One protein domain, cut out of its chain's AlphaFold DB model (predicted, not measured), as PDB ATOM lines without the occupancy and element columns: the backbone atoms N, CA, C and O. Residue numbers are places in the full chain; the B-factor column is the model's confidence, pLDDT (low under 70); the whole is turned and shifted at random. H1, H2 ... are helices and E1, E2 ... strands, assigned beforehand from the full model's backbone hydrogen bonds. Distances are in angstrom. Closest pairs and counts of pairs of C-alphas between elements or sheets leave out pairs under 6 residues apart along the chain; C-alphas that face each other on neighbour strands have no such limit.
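This is residues 30 to 158 and 203 to 228 of the 233 residues of an uncharacterized protein of Methanobrevibacter sp. 87.7 (UniProt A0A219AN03). A twisted sheet of seven strands makes the core, with the long helix H1 over one face; on the other face is the short helix H2, on which the small hairpin E1 and E2 packs. Another small hairpin, E10 and E11, comes after a cut and is set off from H1 and the large sheet. The 155 printed residues hold two named helices and eleven named strands, in the order E1 E2 E3 E4 E5 H1 E6 E7 E8 E9 H2 E10 E11. The large sheet runs E3 E4 E5 E9 E8 E7 E6, all antiparallel, and the class is mixed, helices and strands. The whole is compact, with a radius of gyration of the C-alphas of 15.5 A, and spans 42 by 40 by 30 A.

Start at E1, residues 33 to 37, a hairpin with E2, residues 42 to 47; N 36 and O 44 are 2.8 A apart, within hydrogen-bond range. Next comes a meander, each strand the antiparallel neighbour of the one before: E3, residues 52 to 57, E4, residues 61 to 66, and E5, residues 71 to 77. Look for N 55 and O 63 at 2.9 A, and N 64 and O 73 at 2.8 A. H1, residues 83 to 101, is on the large sheet at a height of 9.2 A, over E5, along the strands at 26 degrees to E5 on the local plane. A second meander follows: E6, residues 104 to 109, E7, 112 to 117, E8, 123 to 129, and E9, 134 to 140. Its pairs include N 107 and O 114, N 115 and O 124, and N 127 and O 136, each 2.8 A apart. E9 and E5 are antiparallel neighbours, with N 74 and O 137 within hydrogen-bond range at 2.8 A. H1 is over E9 too, where the closest C-alphas, of Lys 97 and Ile 137, are 7.2 A apart. H2, residues 143 to 152, is on the opposite face from H1, giving three layers, helices on both faces of a sheet. The closest C-alphas of E2 and H2, of Ile 44 and Ser 152, are 5.4 A apart. In H1 and H2 every O i to N i+4 pair is within hydrogen-bond range. Past the cut, E10, residues 209 to 213, and E11, 219 to 221, form a hairpin, with N 212 and O 220 at 2.8 A; both are apart from H1.

Find C-alpha 33 at (-14.532, -8.870, -51.482), where E1 begins. H1 runs 27.2 A from C-alpha 83 at (-40.311, -23.477, -31.713). E8 is 20.2 A long, E5 19.8 A, E9 19.7 A and H2 14.2 A. E11 ends at C-alpha 221, (-38.549, -32.751, -57.475).

The two C-alphas farthest apart, of Glu 30 and Ser 215, are 46.7 A apart. Residues 159 to 202 are not printed, and C-alphas 158 and 203 stand 30.5 A apart across that cut. The links that are printed whole are tight. The mean pLDDT of the printed part is 83.2, with 23 residues under 70, among them 80 to 87 and 203 to 209.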
ATOM      1  N   GLU A  30      -7.406 -11.174 -59.315       75.81
ATOM      2  CA  GLU A  30      -7.653 -10.652 -57.977       75.81
ATOM      3  C   GLU A  30      -9.171 -10.554 -57.782       75.81
ATOM      4  O   GLU A  30      -9.888  -9.962 -58.594       75.81
ATOM      5  N   ILE A  31      -9.679 -11.254 -56.769       87.19
ATOM      6  CA  ILE A  31     -11.100 -11.250 -56.428       87.19
ATOM      7  C   ILE A  31     -11.272 -10.209 -55.333       87.19
ATOM      8  O   ILE A  31     -10.725 -10.372 -54.246       87.19
ATOM      9  N   ASP A  32     -12.038  -9.163 -55.622       90.12
ATOM     10  CA  ASP A  32     -12.446  -8.196 -54.610       90.12
ATOM     11  C   ASP A  32     -13.569  -8.771 -53.747       90.12
ATOM     12  O   ASP A  32     -14.482  -9.442 -54.248       90.12
ATOM     13  N   TYR A  33     -13.536  -8.446 -52.458       92.56
ATOM     14  CA  TYR A  33     -14.532  -8.870 -51.482       92.56
ATOM     15  C   TYR A  33     -15.203  -7.664 -50.829       92.56
ATOM     16  O   TYR A  33     -14.626  -6.582 -50.718       92.56
ATOM     17  N   LYS A  34     -16.444  -7.863 -50.388       92.56
ATOM     18  CA  LYS A  34     -17.191  -6.907 -49.570       92.56
ATOM     19  C   LYS A  34     -17.765  -7.612 -48.353       92.56
ATOM     20  O   LYS A  34     -18.247  -8.738 -48.470       92.56
ATOM     21  N   GLU A  35     -17.796  -6.918 -47.226       92.56
ATOM     22  CA  GLU A  35     -18.481  -7.416 -46.038       92.56
ATOM     23  C   GLU A  35     -19.991  -7.508 -46.306       92.56
ATOM     24  O   GLU A  35     -20.624  -6.572 -46.810       92.56
ATOM     25  N   PHE A  36     -20.568  -8.659 -45.984       89.12
ATOM     26  CA  PHE A  36     -21.990  -8.938 -46.062       89.12
ATOM     27  C   PHE A  36     -22.506  -9.318 -44.677       89.12
ATOM     28  O   PHE A  36     -22.071 -10.299 -44.075       89.12
ATOM     29  N   HIS A  37     -23.463  -8.543 -44.174       89.06
ATOM     30  CA  HIS A  37     -24.139  -8.838 -42.917       89.06
ATOM     31  C   HIS A  37     -25.259  -9.847 -43.174       89.06
ATOM     32  O   HIS A  37     -26.257  -9.517 -43.815       89.06
ATOM     33  N   LEU A  38     -25.085 -11.077 -42.688       85.88
ATOM     34  CA  LEU A  38     -26.112 -12.121 -42.769       85.88
ATOM     35  C   LEU A  38     -27.241 -11.845 -41.773       85.88
ATOM     36  O   LEU A  38     -28.413 -12.035 -42.092       85.88
ATOM     37  N   ASN A  39     -26.882 -11.333 -40.598       84.25
ATOM     38  CA  ASN A  39     -27.789 -10.747 -39.619       84.25
ATOM     39  C   ASN A  39     -27.025  -9.724 -38.748       84.25
ATOM     40  O   ASN A  39     -25.936  -9.269 -39.095       84.25
ATOM     41  N   SER A  40     -27.588  -9.364 -37.593       82.88
ATOM     42  CA  SER A  40     -26.951  -8.465 -36.628       82.88
ATOM     43  C   SER A  40     -25.782  -9.084 -35.842       82.88
ATOM     44  O   SER A  40     -25.014  -8.338 -35.241       82.88
ATOM     45  N   THR A  41     -25.645 -10.414 -35.811       85.62
ATOM     46  CA  THR A  41     -24.615 -11.150 -35.050       85.62
ATOM     47  C   THR A  41     -23.557 -11.815 -35.926       85.62
ATOM     48  O   THR A  41     -22.582 -12.326 -35.389       85.62
ATOM     49  N   CYS A  42     -23.711 -11.819 -37.249       89.88
ATOM     50  CA  CYS A  42     -22.861 -12.548 -38.178       89.88
ATOM     51  C   CYS A  42     -22.621 -11.742 -39.456       89.88
ATOM     52  O   CYS A  42     -23.562 -11.346 -40.156       89.88
ATOM     53  N   SER A  43     -21.345 -11.535 -39.777       92.88
ATOM     54  CA  SER A  43     -20.902 -11.014 -41.069       92.88
ATOM     55  C   SER A  43     -19.837 -11.907 -41.697       92.88
ATOM     56  O   SER A  43     -19.156 -12.677 -41.015       92.88
ATOM     57  N   ILE A  44     -19.739 -11.825 -43.020       94.88
ATOM     58  CA  ILE A  44     -18.812 -12.596 -43.846       94.88
ATOM     59  C   ILE A  44     -18.411 -11.771 -45.066       94.88
ATOM     60  O   ILE A  44     -19.243 -11.056 -45.622       94.88
ATOM     61  N   ASP A  45     -17.166 -11.886 -45.515       94.31
ATOM     62  CA  ASP A  45     -16.734 -11.246 -46.754       94.31
ATOM     63  C   ASP A  45     -17.142 -12.110 -47.951       94.31
ATOM     64  O   ASP A  45     -16.788 -13.284 -48.044       94.31
ATOM     65  N   VAL A  46     -17.898 -11.536 -48.887       91.81
ATOM     66  CA  VAL A  46     -18.356 -12.210 -50.113       91.81
ATOM     67  C   VAL A  46     -17.728 -11.567 -51.350       91.81
ATOM     68  O   VAL A  46     -17.564 -10.341 -51.374       91.81
ATOM     69  N   PRO A  47     -17.405 -12.344 -52.400       92.00
ATOM     70  CA  PRO A  47     -16.926 -11.793 -53.661       92.00
ATOM     71  C   PRO A  47     -17.869 -10.722 -54.220       92.00
ATOM     72  O   PRO A  47     -19.096 -10.868 -54.205       92.00
ATOM     73  N   ILE A  48     -17.309  -9.639 -54.755       89.69
ATOM     74  CA  ILE A  48     -18.111  -8.609 -55.414       89.69
ATOM     75  C   ILE A  48     -18.606  -9.148 -56.763       89.69
ATOM     76  O   ILE A  48     -17.849  -9.340 -57.721       89.69
ATOM     77  N   SER A  49     -19.915  -9.369 -56.847       86.62
ATOM     78  CA  SER A  49     -20.597  -9.852 -58.044       86.62
ATOM     79  C   SER A  49     -21.912  -9.118 -58.271       86.62
ATOM     80  O   SER A  49     -22.618  -8.752 -57.328       86.62
ATOM     81  N   ASN A  50     -22.249  -8.939 -59.548       80.69
ATOM     82  CA  ASN A  50     -23.530  -8.390 -59.991       80.69
ATOM     83  C   ASN A  50     -24.589  -9.491 -60.188       80.69
ATOM     84  O   ASN A  50     -25.726  -9.182 -60.530       80.69
ATOM     85  N   ASN A  51     -24.225 -10.761 -59.967       81.44
ATOM     86  CA  ASN A  51     -25.059 -11.935 -60.234       81.44
ATOM     87  C   ASN A  51     -25.520 -12.639 -58.947       81.44
ATOM     88  O   ASN A  51     -25.782 -13.841 -58.958       81.44
ATOM     89  N   ILE A  52     -25.602 -11.898 -57.840       79.56
ATOM     90  CA  ILE A  52     -26.070 -12.425 -56.558       79.56
ATOM     91  C   ILE A  52     -27.600 -12.388 -56.537       79.56
ATOM     92  O   ILE A  52     -28.207 -11.317 -56.559       79.56
ATOM     93  N   ALA A  53     -28.219 -13.559 -56.452       80.88
ATOM     94  CA  ALA A  53     -29.626 -13.732 -56.127       80.88
ATOM     95  C   ALA A  53     -29.776 -14.034 -54.631       80.88
ATOM     96  O   ALA A  53     -29.034 -14.844 -54.078       80.88
ATOM     97  N   ASN A  54     -30.750 -13.402 -53.978       80.69
ATOM     98  CA  ASN A  54     -31.109 -13.678 -52.590       80.69
ATOM     99  C   ASN A  54     -32.532 -14.241 -52.544       80.69
ATOM    100  O   ASN A  54     -33.458 -13.631 -53.084       80.69
ATOM    101  N   LYS A  55     -32.699 -15.400 -51.910       78.31
ATOM    102  CA  LYS A  55     -33.988 -16.058 -51.721       78.31
ATOM    103  C   LYS A  55     -34.094 -16.572 -50.293       78.31
ATOM    104  O   LYS A  55     -33.233 -17.313 -49.834       78.31
ATOM    105  N   THR A  56     -35.196 -16.265 -49.626       75.94
ATOM    106  CA  THR A  56     -35.564 -16.945 -48.382       75.94
ATOM    107  C   THR A  56     -36.295 -18.245 -48.720       75.94
ATOM    108  O   THR A  56     -37.222 -18.251 -49.536       75.94
ATOM    109  N   ILE A  57     -35.855 -19.351 -48.128       68.44
ATOM    110  CA  ILE A  57     -36.510 -20.659 -48.193       68.44
ATOM    111  C   ILE A  57     -36.976 -20.994 -46.773       68.44
ATOM    112  O   ILE A  57     -36.249 -20.775 -45.812       68.44
ATOM    113  N   GLY A  58     -38.206 -21.480 -46.613       63.84
ATOM    114  CA  GLY A  58     -38.787 -21.614 -45.273       63.84
ATOM    115  C   GLY A  58     -39.068 -20.250 -44.631       63.84
ATOM    116  O   GLY A  58     -39.314 -19.274 -45.341       63.84
ATOM    117  N   GLN A  59     -39.086 -20.190 -43.296       66.19
ATOM    118  CA  GLN A  59     -39.317 -18.926 -42.579       66.19
ATOM    119  C   GLN A  59     -38.005 -18.216 -42.241       66.19
ATOM    120  O   GLN A  59     -37.962 -16.989 -42.288       66.19
ATOM    121  N   ASN A  60     -36.943 -18.976 -41.960       73.44
ATOM    122  CA  ASN A  60     -35.722 -18.445 -41.356       73.44
ATOM    123  C   ASN A  60     -34.429 -18.822 -42.110       73.44
ATOM    124  O   ASN A  60     -33.344 -18.513 -41.614       73.44
ATOM    125  N   ILE A  61     -34.500 -19.480 -43.279       80.75
ATOM    126  CA  ILE A  61     -33.307 -19.828 -44.074       80.75
ATOM    127  C   ILE A  61     -33.128 -18.834 -45.221       80.75
ATOM    128  O   ILE A  61     -33.957 -18.732 -46.124       80.75
ATOM    129  N   THR A  62     -31.999 -18.140 -45.227       86.00
ATOM    130  CA  THR A  62     -31.583 -17.252 -46.314       86.00
ATOM    131  C   THR A  62     -30.604 -17.984 -47.220       86.00
ATOM    132  O   THR A  62     -29.599 -18.514 -46.755       86.00
ATOM    133  N   VAL A  63     -30.876 -17.993 -48.522       87.56
ATOM    134  CA  VAL A  63     -29.996 -18.551 -49.550       87.56
ATOM    135  C   VAL A  63     -29.504 -17.426 -50.449       87.56
ATOM    136  O   VAL A  63     -30.284 -16.785 -51.154       87.56
ATOM    137  N   LEU A  64     -28.194 -17.210 -50.445       89.25
ATOM    138  CA  LEU A  64     -27.496 -16.340 -51.382       89.25
ATOM    139  C   LEU A  64     -26.856 -17.217 -52.449       89.25
ATOM    140  O   LEU A  64     -26.091 -18.118 -52.113       89.25
ATOM    141  N   ASN A  65     -27.159 -16.964 -53.718       87.88
ATOM    142  CA  ASN A  65     -26.569 -17.683 -54.842       87.88
ATOM    143  C   ASN A  65     -25.896 -16.701 -55.801       87.88
ATOM    144  O   ASN A  65     -26.541 -15.784 -56.302       87.88
ATOM    145  N   ASP A  66     -24.612 -16.898 -56.060       88.75
ATOM    146  CA  ASP A  66     -23.805 -16.117 -56.982       88.75
ATOM    147  C   ASP A  66     -23.294 -17.007 -58.113       88.75
ATOM    148  O   ASP A  66     -22.326 -17.761 -57.977       88.75
ATOM    149  N   THR A  67     -23.938 -16.871 -59.268       86.44
ATOM    150  CA  THR A  67     -23.635 -17.687 -60.448       86.44
ATOM    151  C   THR A  67     -22.297 -17.336 -61.098       86.44
ATOM    152  O   THR A  67     -21.763 -18.146 -61.850       86.44
ATOM    153  N   LYS A  68     -21.713 -16.159 -60.816       87.44
ATOM    154  CA  LYS A  68     -20.401 -15.773 -61.368       87.44
ATOM    155  C   LYS A  68     -19.270 -16.585 -60.741       87.44
ATOM    156  O   LYS A  68     -18.307 -16.922 -61.425       87.44
ATOM    157  N   TYR A  69     -19.379 -16.862 -59.444       87.81
ATOM    158  CA  TYR A  69     -18.346 -17.539 -58.660       87.81
ATOM    159  C   TYR A  69     -18.749 -18.955 -58.227       87.81
ATOM    160  O   TYR A  69     -18.067 -19.548 -57.387       87.81
ATOM    161  N   ASP A  70     -19.837 -19.492 -58.795       90.31
ATOM    162  CA  ASP A  70     -20.440 -20.767 -58.391       90.31
ATOM    163  C   ASP A  70     -20.579 -20.851 -56.858       90.31
ATOM    164  O   ASP A  70     -20.200 -21.854 -56.259       90.31
ATOM    165  N   LEU A  71     -21.012 -19.766 -56.208       92.44
ATOM    166  CA  LEU A  71     -21.024 -19.631 -54.752       92.44
ATOM    167  C   LEU A  71     -22.459 -19.672 -54.231       92.44
ATOM    168  O   LEU A  71     -23.291 -18.859 -54.616       92.44
ATOM    169  N   THR A  72     -22.728 -20.563 -53.285       92.75
ATOM    170  CA  THR A  72     -23.985 -20.600 -52.540       92.75
ATOM    171  C   THR A  72     -23.706 -20.486 -51.048       92.75
ATOM    172  O   THR A  72     -22.895 -21.234 -50.502       92.75
ATOM    173  N   ILE A  73     -24.399 -19.569 -50.377       92.75
ATOM    174  CA  ILE A  73     -24.392 -19.418 -48.921       92.75
ATOM    175  C   ILE A  73     -25.804 -19.702 -48.433       92.75
ATOM    176  O   ILE A  73     -26.750 -19.034 -48.841       92.75
ATOM    177  N   ILE A  74     -25.944 -20.688 -47.558       91.56
ATOM    178  CA  ILE A  74     -27.205 -21.040 -46.912       91.56
ATOM    179  C   ILE A  74     -27.039 -20.692 -45.446       91.56
ATOM    180  O   ILE A  74     -26.191 -21.263 -44.767       91.56
ATOM    181  N   TYR A  75     -27.826 -19.746 -44.967       90.56
ATOM    182  CA  TYR A  75     -27.697 -19.185 -43.637       90.56
ATOM    183  C   TYR A  75     -29.002 -19.333 -42.861       90.56
ATOM    184  O   TYR A  75     -30.082 -19.092 -43.396       90.56
ATOM    185  N   TYR A  76     -28.892 -19.724 -41.596       87.75
ATOM    186  CA  TYR A  76     -30.009 -19.941 -40.689       87.75
ATOM    187  C   TYR A  76     -29.610 -19.527 -39.274       87.75
ATOM    188  O   TYR A  76     -28.681 -20.096 -38.696       87.75
ATOM    189  N   ASN A  77     -30.335 -18.571 -38.697       85.38
ATOM    190  CA  ASN A  77     -30.216 -18.262 -37.277       85.38
ATOM    191  C   ASN A  77     -31.323 -18.986 -36.504       85.38
ATOM    192  O   ASN A  77     -32.505 -18.790 -36.783       85.38
ATOM    193  N   ASN A  78     -30.947 -19.831 -35.543       76.31
ATOM    194  CA  ASN A  78     -31.897 -20.642 -34.782       76.31
ATOM    195  C   ASN A  78     -32.402 -19.973 -33.493       76.31
ATOM    196  O   ASN A  78     -33.046 -20.640 -32.678       76.31
ATOM    197  N   TYR A  79     -32.133 -18.677 -33.308       73.12
ATOM    198  CA  TYR A  79     -32.743 -17.844 -32.280       73.12
ATOM    199  C   TYR A  79     -34.112 -17.356 -32.769       73.12
ATOM    200  O   TYR A  79     -34.217 -16.426 -33.567       73.12
ATOM    201  N   SER A  80     -35.184 -18.006 -32.321       64.00
ATOM    202  CA  SER A  80     -36.546 -17.541 -32.599       64.00
ATOM    203  C   SER A  80     -37.509 -18.000 -31.510       64.00
ATOM    204  O   SER A  80     -37.367 -19.099 -30.966       64.00
ATOM    205  N   ASP A  81     -38.509 -17.165 -31.235       59.78
ATOM    206  CA  ASP A  81     -39.546 -17.403 -30.227       59.78
ATOM    207  C   ASP A  81     -40.546 -18.501 -30.642       59.78
ATOM    208  O   ASP A  81     -41.328 -18.987 -29.822       59.78
ATOM    209  N   ILE A  82     -40.533 -18.922 -31.915       62.88
ATOM    210  CA  ILE A  82     -41.475 -19.900 -32.472       62.88
ATOM    211  C   ILE A  82     -40.765 -21.243 -32.677       62.88
ATOM    212  O   ILE A  82     -40.089 -21.489 -33.675       62.88
ATOM    213  N   LEU A  83     -40.964 -22.162 -31.728       60.25
ATOM    214  CA  LEU A  83     -40.311 -23.477 -31.713       60.25
ATOM    215  C   LEU A  83     -40.602 -24.329 -32.967       60.25
ATOM    216  O   LEU A  83     -39.723 -25.040 -33.453       60.25
ATOM    217  N   SER A  84     -41.825 -24.267 -33.504       57.88
ATOM    218  CA  SER A  84     -42.259 -25.122 -34.619       57.88
ATOM    219  C   SER A  84     -41.614 -24.762 -35.960       57.88
ATOM    220  O   SER A  84     -41.302 -25.662 -36.739       57.88
ATOM    221  N   SER A  85     -41.391 -23.474 -36.243       60.34
ATOM    222  CA  SER A  85     -40.700 -23.044 -37.467       60.34
ATOM    223  C   SER A  85     -39.208 -23.363 -37.397       60.34
ATOM    224  O   SER A  85     -38.655 -23.902 -38.353       60.34
ATOM    225  N   ASN A  86     -38.590 -23.176 -36.228       64.25
ATOM    226  CA  ASN A  86     -37.187 -23.526 -36.001       64.25
ATOM    227  C   ASN A  86     -36.916 -25.029 -36.170       64.25
ATOM    228  O   ASN A  86     -35.866 -25.430 -36.676       64.25
ATOM    229  N   LEU A  87     -37.859 -25.887 -35.767       67.88
ATOM    230  CA  LEU A  87     -37.715 -27.331 -35.941       67.88
ATOM    231  C   LEU A  87     -37.763 -27.734 -37.422       67.88
ATOM    232  O   LEU A  87     -36.905 -28.489 -37.873       67.88
ATOM    233  N   LYS A  88     -38.718 -27.208 -38.197       70.81
ATOM    234  CA  LYS A  88     -38.819 -27.512 -39.634       70.81
ATOM    235  C   LYS A  88     -37.581 -27.036 -40.400       70.81
ATOM    236  O   LYS A  88     -37.001 -27.807 -41.163       70.81
ATOM    237  N   ASP A  89     -37.156 -25.801 -40.155       74.00
ATOM    238  CA  ASP A  89     -36.024 -25.197 -40.859       74.00
ATOM    239  C   ASP A  89     -34.693 -25.862 -40.448       74.00
ATOM    240  O   ASP A  89     -33.842 -26.126 -41.296       74.00
ATOM    241  N   SER A  90     -34.535 -26.263 -39.179       72.00
ATOM    242  CA  SER A  90     -33.351 -27.026 -38.744       72.00
ATOM    243  C   SER A  90     -33.266 -28.423 -39.370       72.00
ATOM    244  O   SER A  90     -32.176 -28.844 -39.765       72.00
ATOM    245  N   ILE A  91     -34.393 -29.129 -39.527       76.00
ATOM    246  CA  ILE A  91     -34.444 -30.406 -40.259       76.00
ATOM    247  C   ILE A  91     -34.082 -30.183 -41.729       76.00
ATOM    248  O   ILE A  91     -33.296 -30.949 -42.290       76.00
ATOM    249  N   GLN A  92     -34.606 -29.122 -42.349       79.94
ATOM    250  CA  GLN A  92     -34.303 -28.788 -43.737       79.94
ATOM    251  C   GLN A  92     -32.806 -28.505 -43.933       79.94
ATOM    252  O   GLN A  92     -32.187 -29.063 -44.839       79.94
ATOM    253  N   LEU A  93     -32.196 -27.715 -43.046       80.81
ATOM    254  CA  LEU A  93     -30.761 -27.431 -43.074       80.81
ATOM    255  C   LEU A  93     -29.919 -28.699 -42.860       80.81
ATOM    256  O   LEU A  93     -28.912 -28.902 -43.541       80.81
ATOM    257  N   ALA A  94     -30.333 -29.576 -41.940       80.25
ATOM    258  CA  ALA A  94     -29.666 -30.855 -41.711       80.25
ATOM    259  C   ALA A  94     -29.712 -31.749 -42.961       80.25
ATOM    260  O   ALA A  94     -28.681 -32.301 -43.346       80.25
ATOM    261  N   ALA A  95     -30.864 -31.823 -43.634       80.38
ATOM    262  CA  ALA A  95     -31.011 -32.555 -44.888       80.38
ATOM    263  C   ALA A  95     -30.120 -31.978 -46.002       80.38
ATOM    264  O   ALA A  95     -29.442 -32.740 -46.693       80.38
ATOM    265  N   MET A  96     -30.044 -30.645 -46.138       83.19
ATOM    266  CA  MET A  96     -29.131 -29.994 -47.088       83.19
ATOM    267  C   MET A  96     -27.679 -30.373 -46.800       83.19
ATOM    268  O   MET A  96     -26.988 -30.876 -47.687       83.19
ATOM    269  N   LYS A  97     -27.231 -30.196 -45.552       84.94
ATOM    270  CA  LYS A  97     -25.878 -30.550 -45.109       84.94
ATOM    271  C   LYS A  97     -25.543 -32.000 -45.447       84.94
ATOM    272  O   LYS A  97     -24.475 -32.266 -45.993       84.94
ATOM    273  N   ASP A  98     -26.437 -32.931 -45.132       84.56
ATOM    274  CA  ASP A  98     -26.195 -34.351 -45.365       84.56
ATOM    275  C   ASP A  98     -26.200 -34.696 -46.859       84.56
ATOM    276  O   ASP A  98     -25.393 -35.523 -47.281       84.56
ATOM    277  N   SER A  99     -27.021 -34.025 -47.677       81.62
ATOM    278  CA  SER A  99     -27.026 -34.226 -49.133       81.62
ATOM    279  C   SER A  99     -25.670 -33.885 -49.764       81.62
ATOM    280  O   SER A  99     -25.085 -34.723 -50.445       81.62
ATOM    281  N   TYR A 100     -25.085 -32.734 -49.423       80.06
ATOM    282  CA  TYR A 100     -23.782 -32.309 -49.944       80.06
ATOM    283  C   TYR A 100     -22.599 -33.159 -49.456       80.06
ATOM    284  O   TYR A 100     -21.519 -33.124 -50.052       80.06
ATOM    285  N   LYS A 101     -22.763 -33.931 -48.375       84.50
ATOM    286  CA  LYS A 101     -21.736 -34.883 -47.918       84.50
ATOM    287  C   LYS A 101     -21.701 -36.157 -48.748       84.50
ATOM    288  O   LYS A 101     -20.702 -36.875 -48.710       84.50
ATOM    289  N   VAL A 102     -22.772 -36.468 -49.475       83.19
ATOM    290  CA  VAL A 102     -22.827 -37.692 -50.269       83.19
ATOM    291  C   VAL A 102     -21.756 -37.642 -51.359       83.19
ATOM    292  O   VAL A 102     -21.678 -36.690 -52.130       83.19
ATOM    293  N   ASN A 103     -20.925 -38.688 -51.416       82.56
ATOM    294  CA  ASN A 103     -19.796 -38.823 -52.348       82.56
ATOM    295  C   ASN A 103     -18.714 -37.732 -52.218       82.56
ATOM    296  O   ASN A 103     -17.905 -37.554 -53.129       82.56
ATOM    297  N   SER A 104     -18.679 -37.023 -51.090       89.56
ATOM    298  CA  SER A 104     -17.674 -36.002 -50.812       89.56
ATOM    299  C   SER A 104     -16.591 -36.543 -49.883       89.56
ATOM    300  O   SER A 104     -16.867 -37.243 -48.908       89.56
ATOM    301  N   GLU A 105     -15.343 -36.191 -50.162       94.75
ATOM    302  CA  GLU A 105     -14.208 -36.502 -49.301       94.75
ATOM    303  C   GLU A 105     -14.058 -35.421 -48.235       94.75
ATOM    304  O   GLU A 105     -14.082 -34.227 -48.535       94.75
ATOM    305  N   GLN A 106     -13.901 -35.837 -46.982       95.88
ATOM    306  CA  GLN A 106     -13.619 -34.911 -45.896       95.88
ATOM    307  C   GLN A 106     -12.147 -34.489 -45.940       95.88
ATOM    308  O   GLN A 106     -11.246 -35.320 -46.029       95.88
ATOM    309  N   MET A 107     -11.912 -33.189 -45.828       95.12
ATOM    310  CA  MET A 107     -10.600 -32.568 -45.741       95.12
ATOM    311  C   MET A 107     -10.620 -31.426 -44.720       95.12
ATOM    312  O   MET A 107     -11.673 -31.044 -44.207       95.12
ATOM    313  N   THR A 108      -9.447 -30.873 -44.428       95.19
ATOM    314  CA  THR A 108      -9.304 -29.700 -43.561       95.19
ATOM    315  C   THR A 108      -8.831 -28.511 -44.385       95.19
ATOM    316  O   THR A 108      -7.879 -28.630 -45.158       95.19
ATOM    317  N   LEU A 109      -9.490 -27.367 -44.213       92.81
ATOM    318  CA  LEU A 109      -9.129 -26.096 -44.835       92.81
ATOM    319  C   LEU A 109      -9.285 -24.997 -43.781       92.81
ATOM    320  O   LEU A 109     -10.351 -24.877 -43.195       92.81
ATOM    321  N   VAL A 110      -8.223 -24.233 -43.505       92.50
ATOM    322  CA  VAL A 110      -8.213 -23.188 -42.454       92.50
ATOM    323  C   VAL A 110      -8.730 -23.684 -41.093       92.50
ATOM    324  O   VAL A 110      -9.540 -23.040 -40.441       92.50
ATOM    325  N   ASN A 111      -8.287 -24.865 -40.656       91.44
ATOM    326  CA  ASN A 111      -8.749 -25.516 -39.418       91.44
ATOM    327  C   ASN A 111     -10.247 -25.872 -39.372       91.44
ATOM    328  O   ASN A 111     -10.707 -26.373 -38.351       91.44
ATOM    329  N   GLU A 112     -10.977 -25.708 -40.474       94.19
ATOM    330  CA  GLU A 112     -12.373 -26.104 -40.594       94.19
ATOM    331  C   GLU A 112     -12.526 -27.404 -41.380       94.19
ATOM    332  O   GLU A 112     -11.703 -27.763 -42.233       94.19
ATOM    333  N   THR A 113     -13.601 -28.131 -41.077       95.12
ATOM    334  CA  THR A 113     -13.953 -29.342 -41.823       95.12
ATOM    335  C   THR A 113     -14.629 -28.961 -43.131       95.12
ATOM    336  O   THR A 113     -15.687 -28.340 -43.131       95.12
ATOM    337  N   VAL A 114     -14.046 -29.396 -44.244       96.50
ATOM    338  CA  VAL A 114     -14.569 -29.169 -45.592       96.50
ATOM    339  C   VAL A 114     -14.829 -30.506 -46.269       96.50
ATOM    340  O   VAL A 114     -14.043 -31.441 -46.150       96.50
ATOM    341  N   TRP A 115     -15.929 -30.600 -47.000       96.44
ATOM    342  CA  TRP A 115     -16.277 -31.735 -47.843       96.44
ATOM    343  C   TRP A 115     -16.076 -31.347 -49.304       96.44
ATOM    344  O   TRP A 115     -16.646 -30.363 -49.766       96.44
ATOM    345  N   PHE A 116     -15.260 -32.107 -50.028       95.81
ATOM    346  CA  PHE A 116     -14.990 -31.885 -51.445       95.81
ATOM    347  C   PHE A 116     -15.566 -33.017 -52.290       95.81
ATOM    348  O   PHE A 116     -15.188 -34.178 -52.134       95.81
ATOM    349  N   ASN A 117     -16.460 -32.679 -53.215       92.25
ATOM    350  CA  ASN A 117     -17.011 -33.633 -54.164       92.25
ATOM    351  C   ASN A 117     -16.183 -33.621 -55.456       92.25
ATOM    352  O   ASN A 117     -16.233 -32.663 -56.227       92.25
ATOM    353  N   LYS A 118     -15.443 -34.703 -55.722       88.38
ATOM    354  CA  LYS A 118     -14.593 -34.819 -56.921       88.38
ATOM    355  C   LYS A 118     -15.377 -34.820 -58.235       88.38
ATOM    356  O   LYS A 118     -14.828 -34.402 -59.250       88.38
ATOM    357  N   ASN A 119     -16.631 -35.272 -58.221       85.75
ATOM    358  CA  ASN A 119     -17.448 -35.399 -59.428       85.75
ATOM    359  C   ASN A 119     -18.005 -34.042 -59.864       85.75
ATOM    360  O   ASN A 119     -18.036 -33.740 -61.054       85.75
ATOM    361  N   THR A 120     -18.438 -33.219 -58.908       85.38
ATOM    362  CA  THR A 120     -19.035 -31.903 -59.191       85.38
ATOM    363  C   THR A 120     -18.037 -30.748 -59.062       85.38
ATOM    364  O   THR A 120     -18.286 -29.660 -59.578       85.38
ATOM    365  N   GLY A 121     -16.902 -30.973 -58.394       88.88
ATOM    366  CA  GLY A 121     -15.865 -29.972 -58.148       88.88
ATOM    367  C   GLY A 121     -16.201 -28.977 -57.034       88.88
ATOM    368  O   GLY A 121     -15.468 -28.007 -56.860       88.88
ATOM    369  N   TYR A 122     -17.288 -29.187 -56.287       92.69
ATOM    370  CA  TYR A 122     -17.691 -28.289 -55.208       92.69
ATOM    371  C   TYR A 122     -17.013 -28.640 -53.887       92.69
ATOM    372  O   TYR A 122     -16.973 -29.796 -53.459       92.69
ATOM    373  N   TYR A 123     -16.547 -27.596 -53.214       95.00
ATOM    374  CA  TYR A 123     -16.205 -27.589 -51.805       95.00
ATOM    375  C   TYR A 123     -17.415 -27.125 -50.999       95.00
ATOM    376  O   TYR A 123     -18.126 -26.212 -51.415       95.00
ATOM    377  N   MET A 124     -17.622 -27.729 -49.835       95.12
ATOM    378  CA  MET A 124     -18.685 -27.378 -48.905       95.12
ATOM    379  C   MET A 124     -18.136 -27.347 -47.483       95.12
ATOM    380  O   MET A 124     -17.433 -28.265 -47.070       95.12
ATOM    381  N   THR A 125     -18.465 -26.309 -46.723       96.31
ATOM    382  CA  THR A 125     -18.231 -26.266 -45.274       96.31
ATOM    383  C   THR A 125     -19.538 -25.999 -44.548       96.31
ATOM    384  O   THR A 125     -20.431 -25.340 -45.085       96.31
ATOM    385  N   PHE A 126     -19.637 -26.507 -43.323       94.69
ATOM    386  CA  PHE A 126     -20.726 -26.201 -42.407       94.69
ATOM    387  C   PHE A 126     -20.143 -25.577 -41.147       94.69
ATOM    388  O   PHE A 126     -19.346 -26.212 -40.457       94.69
ATOM    389  N   LEU A 127     -20.568 -24.356 -40.850       93.00
ATOM    390  CA  LEU A 127     -20.085 -23.552 -39.739       93.00
ATOM    391  C   LEU A 127     -21.262 -23.232 -38.823       93.00
ATOM    392  O   LEU A 127     -22.338 -22.861 -39.286       93.00
ATOM    393  N   SER A 128     -21.059 -23.407 -37.523       89.69
ATOM    394  CA  SER A 128     -22.091 -23.207 -36.506       89.69
ATOM    395  C   SER A 128     -21.492 -22.472 -35.321       89.69
ATOM    396  O   SER A 128     -20.455 -22.882 -34.797       89.69
ATOM    397  N   ASN A 129     -22.168 -21.425 -34.861       88.81
ATOM    398  CA  ASN A 129     -21.820 -20.709 -33.646       88.81
ATOM    399  C   ASN A 129     -22.937 -20.860 -32.610       88.81
ATOM    400  O   ASN A 129     -24.029 -20.317 -32.752       88.81
ATOM    401  N   ASN A 130     -22.639 -21.579 -31.528       82.94
ATOM    402  CA  ASN A 130     -23.615 -21.851 -30.474       82.94
ATOM    403  C   ASN A 130     -23.968 -20.613 -29.633       82.94
ATOM    404  O   ASN A 130     -25.016 -20.607 -28.997       82.94
ATOM    405  N   ALA A 131     -23.098 -19.598 -29.580       80.56
ATOM    406  CA  ALA A 131     -23.318 -18.400 -28.770       80.56
ATOM    407  C   ALA A 131     -24.266 -17.407 -29.452       80.56
ATOM    408  O   ALA A 131     -25.027 -16.725 -28.773       80.56
ATOM    409  N   THR A 132     -24.218 -17.325 -30.783       84.38
ATOM    410  CA  THR A 132     -25.062 -16.423 -31.579       84.38
ATOM    411  C   THR A 132     -26.177 -17.146 -32.336       84.38
ATOM    412  O   THR A 132     -26.980 -16.492 -32.998       84.38
ATOM    413  N   TYR A 133     -26.262 -18.477 -32.207       85.44
ATOM    414  CA  TYR A 133     -27.251 -19.334 -32.879       85.44
ATOM    415  C   TYR A 133     -27.158 -19.284 -34.414       85.44
ATOM    416  O   TYR A 133     -28.111 -19.594 -35.128       85.44
ATOM    417  N   ASP A 134     -26.005 -18.877 -34.941       87.81
ATOM    418  CA  ASP A 134     -25.763 -18.745 -36.372       87.81
ATOM    419  C   ASP A 134     -25.308 -20.080 -36.963       87.81
ATOM    420  O   ASP A 134     -24.341 -20.679 -36.491       87.81
ATOM    421  N   ASN A 135     -25.974 -20.529 -38.023       89.94
ATOM    422  CA  ASN A 135     -25.621 -21.726 -38.780       89.94
ATOM    423  C   ASN A 135     -25.461 -21.355 -40.254       89.94
ATOM    424  O   ASN A 135     -26.305 -20.661 -40.823       89.94
ATOM    425  N   MET A 136     -24.400 -21.843 -40.887       92.81
ATOM    426  CA  MET A 136     -24.079 -21.518 -42.270       92.81
ATOM    427  C   MET A 136     -23.540 -22.731 -43.021       92.81
ATOM    428  O   MET A 136     -22.693 -23.464 -42.517       92.81
ATOM    429  N   ILE A 137     -23.996 -22.912 -44.257       94.38
ATOM    430  CA  ILE A 137     -23.363 -23.774 -45.252       94.38
ATOM    431  C   ILE A 137     -22.804 -22.864 -46.345       94.38
ATOM    432  O   ILE A 137     -23.543 -22.052 -46.898       94.38
ATOM    433  N   ILE A 138     -21.522 -23.008 -46.673       95.94
ATOM    434  CA  ILE A 138     -20.894 -22.315 -47.807       95.94
ATOM    435  C   ILE A 138     -20.484 -23.374 -48.818       95.94
ATOM    436  O   ILE A 138     -19.771 -24.315 -48.463       95.94
ATOM    437  N   ILE A 139     -20.927 -23.222 -50.061       94.62
ATOM    438  CA  ILE A 139     -20.646 -24.128 -51.172       94.62
ATOM    439  C   ILE A 139     -20.016 -23.328 -52.308       94.62
ATOM    440  O   ILE A 139     -20.582 -22.327 -52.734       94.62
ATOM    441  N   THR A 140     -18.864 -23.756 -52.821       94.88
ATOM    442  CA  THR A 140     -18.266 -23.142 -54.017       94.88
ATOM    443  C   THR A 140     -17.322 -24.084 -54.750       94.88
ATOM    444  O   THR A 140     -16.720 -24.963 -54.137       94.88
ATOM    445  N   LYS A 141     -17.150 -23.904 -56.065       93.12
ATOM    446  CA  LYS A 141     -16.072 -24.573 -56.817       93.12
ATOM    447  C   LYS A 141     -14.693 -23.960 -56.562       93.12
ATOM    448  O   LYS A 141     -13.674 -24.593 -56.834       93.12
ATOM    449  N   ASN A 142     -14.629 -22.726 -56.060       93.06
ATOM    450  CA  ASN A 142     -13.371 -22.012 -55.884       93.06
ATOM    451  C   ASN A 142     -12.851 -22.146 -54.448       93.06
ATOM    452  O   ASN A 142     -13.327 -21.486 -53.524       93.06
ATOM    453  N   LYS A 143     -11.808 -22.965 -54.280       93.56
ATOM    454  CA  LYS A 143     -11.150 -23.191 -52.989       93.56
ATOM    455  C   LYS A 143     -10.678 -21.893 -52.318       93.56
ATOM    456  O   LYS A 143     -10.836 -21.765 -51.111       93.56
ATOM    457  N   ASN A 144     -10.130 -20.941 -53.076       93.00
ATOM    458  CA  ASN A 144      -9.592 -19.697 -52.517       93.00
ATOM    459  C   ASN A 144     -10.710 -18.783 -52.003       93.00
ATOM    460  O   ASN A 144     -10.545 -18.149 -50.966       93.00
ATOM    461  N   ILE A 145     -11.856 -18.754 -52.696       94.50
ATOM    462  CA  ILE A 145     -13.051 -18.048 -52.212       94.50
ATOM    463  C   ILE A 145     -13.516 -18.680 -50.902       94.50
ATOM    464  O   ILE A 145     -13.712 -17.962 -49.928       94.50
ATOM    465  N   LEU A 146     -13.625 -20.013 -50.844       96.12
ATOM    466  CA  LEU A 146     -14.011 -20.702 -49.611       96.12
ATOM    467  C   LEU A 146     -13.042 -20.395 -48.459       96.12
ATOM    468  O   LEU A 146     -13.477 -20.111 -47.348       96.12
ATOM    469  N   GLU A 147     -11.738 -20.439 -48.729       95.19
ATOM    470  CA  GLU A 147     -10.684 -20.167 -47.753       95.19
ATOM    471  C   GLU A 147     -10.770 -18.739 -47.195       95.19
ATOM    472  O   GLU A 147     -10.695 -18.535 -45.981       95.19
ATOM    473  N   HIS A 148     -10.962 -17.755 -48.074       94.88
ATOM    474  CA  HIS A 148     -11.140 -16.360 -47.683       94.88
ATOM    475  C   HIS A 148     -12.410 -16.180 -46.848       94.88
ATOM    476  O   HIS A 148     -12.370 -15.599 -45.766       94.88
ATOM    477  N   MET A 149     -13.520 -16.751 -47.316       95.94
ATOM    478  CA  MET A 149     -14.810 -16.678 -46.643       95.94
ATOM    479  C   MET A 149     -14.748 -17.260 -45.231       95.94
ATOM    480  O   MET A 149     -15.133 -16.566 -44.297       95.94
ATOM    481  N   ILE A 150     -14.190 -18.464 -45.051       95.81
ATOM    482  CA  ILE A 150     -14.013 -19.086 -43.726       95.81
ATOM    483  C   ILE A 150     -13.242 -18.156 -42.776       95.81
ATOM    484  O   ILE A 150     -13.674 -17.940 -41.646       95.81
ATOM    485  N   ASN A 151     -12.133 -17.570 -43.241       94.88
ATOM    486  CA  ASN A 151     -11.311 -16.655 -42.439       94.88
ATOM    487  C   ASN A 151     -12.000 -15.324 -42.109       94.88
ATOM    488  O   ASN A 151     -11.668 -14.691 -41.109       94.88
ATOM    489  N   SER A 152     -12.909 -14.871 -42.970       95.62
ATOM    490  CA  SER A 152     -13.553 -13.561 -42.845       95.62
ATOM    491  C   SER A 152     -14.739 -13.535 -41.882       95.62
ATOM    492  O   SER A 152     -15.208 -12.451 -41.528       95.62
ATOM    493  N   ILE A 153     -15.245 -14.702 -41.467       94.31
ATOM    494  CA  ILE A 153     -16.461 -14.779 -40.657       94.31
ATOM    495  C   ILE A 153     -16.233 -14.148 -39.291       94.31
ATOM    496  O   ILE A 153     -15.322 -14.513 -38.544       94.31
ATOM    497  N   LYS A 154     -17.132 -13.233 -38.935       91.88
ATOM    498  CA  LYS A 154     -17.162 -12.582 -37.630       91.88
ATOM    499  C   LYS A 154     -18.490 -12.874 -36.961       91.88
ATOM    500  O   LYS A 154     -19.549 -12.667 -37.549       91.88
ATOM    501  N   TYR A 155     -18.412 -13.308 -35.708       89.50
ATOM    502  CA  TYR A 155     -19.565 -13.450 -34.829       89.50
ATOM    503  C   TYR A 155     -19.506 -12.377 -33.746       89.50
ATOM    504  O   TYR A 155     -18.498 -12.241 -33.052       89.50
ATOM    505  N   VAL A 156     -20.584 -11.617 -33.597       84.50
ATOM    506  CA  VAL A 156     -20.740 -10.585 -32.576       84.50
ATOM    507  C   VAL A 156     -21.878 -11.001 -31.657       84.50
ATOM    508  O   VAL A 156     -23.044 -11.001 -32.048       84.50
ATOM    509  N   SER A 157     -21.544 -11.335 -30.413       65.25
ATOM    510  CA  SER A 157     -22.550 -11.538 -29.374       65.25
ATOM    511  C   SER A 157     -23.181 -10.195 -29.022       65.25
ATOM    512  O   SER A 157     -22.537  -9.328 -28.429       65.25
ATOM    513  N   ILE A 158     -24.453 -10.019 -29.364       62.12
ATOM    514  CA  ILE A 158     -25.240  -8.904 -28.848       62.12
ATOM    515  C   ILE A 158     -25.665  -9.308 -27.439       62.12
ATOM    516  O   ILE A 158     -26.505 -10.189 -27.270       62.12
ATOM    517  N   TYR A 203     -35.714 -28.399 -49.806       63.50
ATOM    518  CA  TYR A 203     -34.725 -27.907 -50.757       63.50
ATOM    519  C   TYR A 203     -33.422 -28.705 -50.626       63.50
ATOM    520  O   TYR A 203     -32.865 -28.808 -49.535       63.50
ATOM    521  N   ALA A 204     -32.947 -29.283 -51.727       63.28
ATOM    522  CA  ALA A 204     -31.652 -29.939 -51.817       63.28
ATOM    523  C   ALA A 204     -30.772 -29.129 -52.756       63.28
ATOM    524  O   ALA A 204     -30.909 -29.181 -53.979       63.28
ATOM    525  N   GLY A 205     -29.843 -28.382 -52.169       60.38
ATOM    526  CA  GLY A 205     -29.027 -27.453 -52.935       60.38
ATOM    527  C   GLY A 205     -28.144 -28.132 -53.992       60.38
ATOM    528  O   GLY A 205     -27.839 -27.503 -54.995       60.38
ATOM    529  N   GLN A 206     -27.793 -29.418 -53.842       59.28
ATOM    530  CA  GLN A 206     -27.050 -30.167 -54.872       59.28
ATOM    531  C   GLN A 206     -27.806 -30.294 -56.210       59.28
ATOM    532  O   GLN A 206     -27.187 -30.561 -57.235       59.28
ATOM    533  N   PHE A 207     -29.131 -30.124 -56.188       60.03
ATOM    534  CA  PHE A 207     -30.001 -30.126 -57.365       60.03
ATOM    535  C   PHE A 207     -30.597 -28.742 -57.652       60.03
ATOM    536  O   PHE A 207     -31.367 -28.607 -58.596       60.03
ATOM    537  N   GLU A 208     -30.306 -27.745 -56.806       62.38
ATOM    538  CA  GLU A 208     -30.951 -26.425 -56.806       62.38
ATOM    539  C   GLU A 208     -32.497 -26.486 -56.823       62.38
ATOM    540  O   GLU A 208     -33.171 -25.577 -57.307       62.38
ATOM    541  N   ALA A 209     -33.076 -27.555 -56.262       62.06
ATOM    542  CA  ALA A 209     -34.502 -27.862 -56.355       62.06
ATOM    543  C   ALA A 209     -35.094 -28.320 -55.014       62.06
ATOM    544  O   ALA A 209     -34.398 -28.841 -54.139       62.06
ATOM    545  N   GLU A 210     -36.408 -28.143 -54.852       71.56
ATOM    546  CA  GLU A 210     -37.167 -28.792 -53.780       71.56
ATOM    547  C   GLU A 210     -37.416 -30.247 -54.141       71.56
ATOM    548  O   GLU A 210     -38.113 -30.533 -55.110       71.56
ATOM    549  N   VAL A 211     -36.865 -31.151 -53.340       71.06
ATOM    550  CA  VAL A 211     -36.919 -32.587 -53.566       71.06
ATOM    551  C   VAL A 211     -37.485 -33.328 -52.366       71.06
ATOM    552  O   VAL A 211     -37.321 -32.932 -51.215       71.06
ATOM    553  N   LYS A 212     -38.116 -34.461 -52.624       83.75
ATOM    554  CA  LYS A 212     -38.527 -35.425 -51.612       83.75
ATOM    555  C   LYS A 212     -37.679 -36.676 -51.745       83.75
ATOM    556  O   LYS A 212     -37.502 -37.202 -52.843       83.75
ATOM    557  N   LYS A 213     -37.185 -37.190 -50.620       76.75
ATOM    558  CA  LYS A 213     -36.515 -38.490 -50.597       76.75
ATOM    559  C   LYS A 213     -37.566 -39.593 -50.603       76.75
ATOM    560  O   LYS A 213     -38.383 -39.695 -49.689       76.75
ATOM    561  N   ARG A 214     -37.532 -40.434 -51.626       76.38
ATOM    562  CA  ARG A 214     -38.380 -41.618 -51.745       76.38
ATOM    563  C   ARG A 214     -37.841 -42.761 -50.883       76.38
ATOM    564  O   ARG A 214     -36.664 -42.799 -50.516       76.38
ATOM    565  N   SER A 215     -38.701 -43.735 -50.594       74.69
ATOM    566  CA  SER A 215     -38.354 -44.934 -49.816       74.69
ATOM    567  C   SER A 215     -37.267 -45.796 -50.468       74.69
ATOM    568  O   SER A 215     -36.573 -46.539 -49.783       74.69
ATOM    569  N   ASP A 216     -37.110 -45.698 -51.788       72.25
ATOM    570  CA  ASP A 216     -36.077 -46.378 -52.576       72.25
ATOM    571  C   ASP A 216     -34.726 -45.632 -52.583       72.25
ATOM    572  O   ASP A 216     -33.760 -46.128 -53.171       72.25
ATOM    573  N   GLY A 217     -34.641 -44.477 -51.912       65.19
ATOM    574  CA  GLY A 217     -33.448 -43.638 -51.829       65.19
ATOM    575  C   GLY A 217     -33.251 -42.675 -53.004       65.19
ATOM    576  O   GLY A 217     -32.236 -41.982 -53.020       65.19
ATOM    577  N   ILE A 218     -34.188 -42.621 -53.956       72.94
ATOM    578  CA  ILE A 218     -34.194 -41.668 -55.076       72.94
ATOM    579  C   ILE A 218     -34.777 -40.331 -54.602       72.94
ATOM    580  O   ILE A 218     -35.685 -40.304 -53.770       72.94
ATOM    581  N   TYR A 219     -34.261 -39.217 -55.119       75.00
ATOM    582  CA  TYR A 219     -34.841 -37.893 -54.882       75.00
ATOM    583  C   TYR A 219     -35.757 -37.514 -56.045       75.00
ATOM    584  O   TYR A 219     -35.419 -37.787 -57.191       75.00
ATOM    585  N   GLU A 220     -36.906 -36.911 -55.765       80.75
ATOM    586  CA  GLU A 220     -37.877 -36.470 -56.774       80.75
ATOM    587  C   GLU A 220     -38.209 -34.998 -56.542       80.75
ATOM    588  O   GLU A 220     -38.483 -34.636 -55.398       80.75
ATOM    589  N   ASP A 221     -38.139 -34.156 -57.574       79.75
ATOM    590  CA  ASP A 221     -38.549 -32.751 -57.475       79.75
ATOM    591  C   ASP A 221     -40.058 -32.552 -57.705       79.75
ATOM    592  O   ASP A 221     -40.795 -33.485 -58.023       79.75
ATOM    593  N   ARG A 222     -40.541 -31.314 -57.537       77.06
ATOM    594  CA  ARG A 222     -41.960 -30.975 -57.756       77.06
ATOM    595  C   ARG A 222     -42.433 -31.158 -59.203       77.06
ATOM    596  O   ARG A 222     -43.640 -31.193 -59.434       77.06
ATOM    597  N   GLU A 223     -41.517 -31.230 -60.160       76.06
ATOM    598  CA  GLU A 223     -41.809 -31.427 -61.582       76.06
ATOM    599  C   GLU A 223     -41.833 -32.922 -61.954       76.06
ATOM    600  O   GLU A 223     -42.162 -33.274 -63.088       76.06
ATOM    601  N   GLY A 224     -41.552 -33.809 -60.991       77.75
ATOM    602  CA  GLY A 224     -41.485 -35.256 -61.181       77.75
ATOM    603  C   GLY A 224     -40.147 -35.734 -61.746       77.75
ATOM    604  O   GLY A 224     -40.029 -36.900 -62.133       77.75
ATOM    605  N   ASN A 225     -39.127 -34.872 -61.803       72.56
ATOM    606  CA  ASN A 225     -37.784 -35.273 -62.196       72.56
ATOM    607  C   ASN A 225     -37.155 -36.096 -61.071       72.56
ATOM    608  O   ASN A 225     -37.134 -35.691 -59.907       72.56
ATOM    609  N   THR A 226     -36.615 -37.263 -61.419       75.25
ATOM    610  CA  THR A 226     -35.995 -38.179 -60.457       75.25
ATOM    611  C   THR A 226     -34.475 -38.161 -60.556       75.25
ATOM    612  O   THR A 226     -33.916 -38.325 -61.641       75.25
ATOM    613  N   TYR A 227     -33.806 -38.082 -59.412       66.62
ATOM    614  CA  TYR A 227     -32.355 -38.067 -59.275       66.62
ATOM    615  C   TYR A 227     -31.897 -39.327 -58.528       66.62
ATOM    616  O   TYR A 227     -31.983 -39.412 -57.297       66.62
ATOM    617  N   ASP A 228     -31.417 -40.331 -59.272       68.19
ATOM    618  CA  ASP A 228     -30.794 -41.525 -58.687       68.19
ATOM    619  C   ASP A 228     -29.283 -41.327 -58.528       68.19
ATOM    620  O   ASP A 228     -28.473 -41.603 -59.415       68.19
TER     621      ASP A 228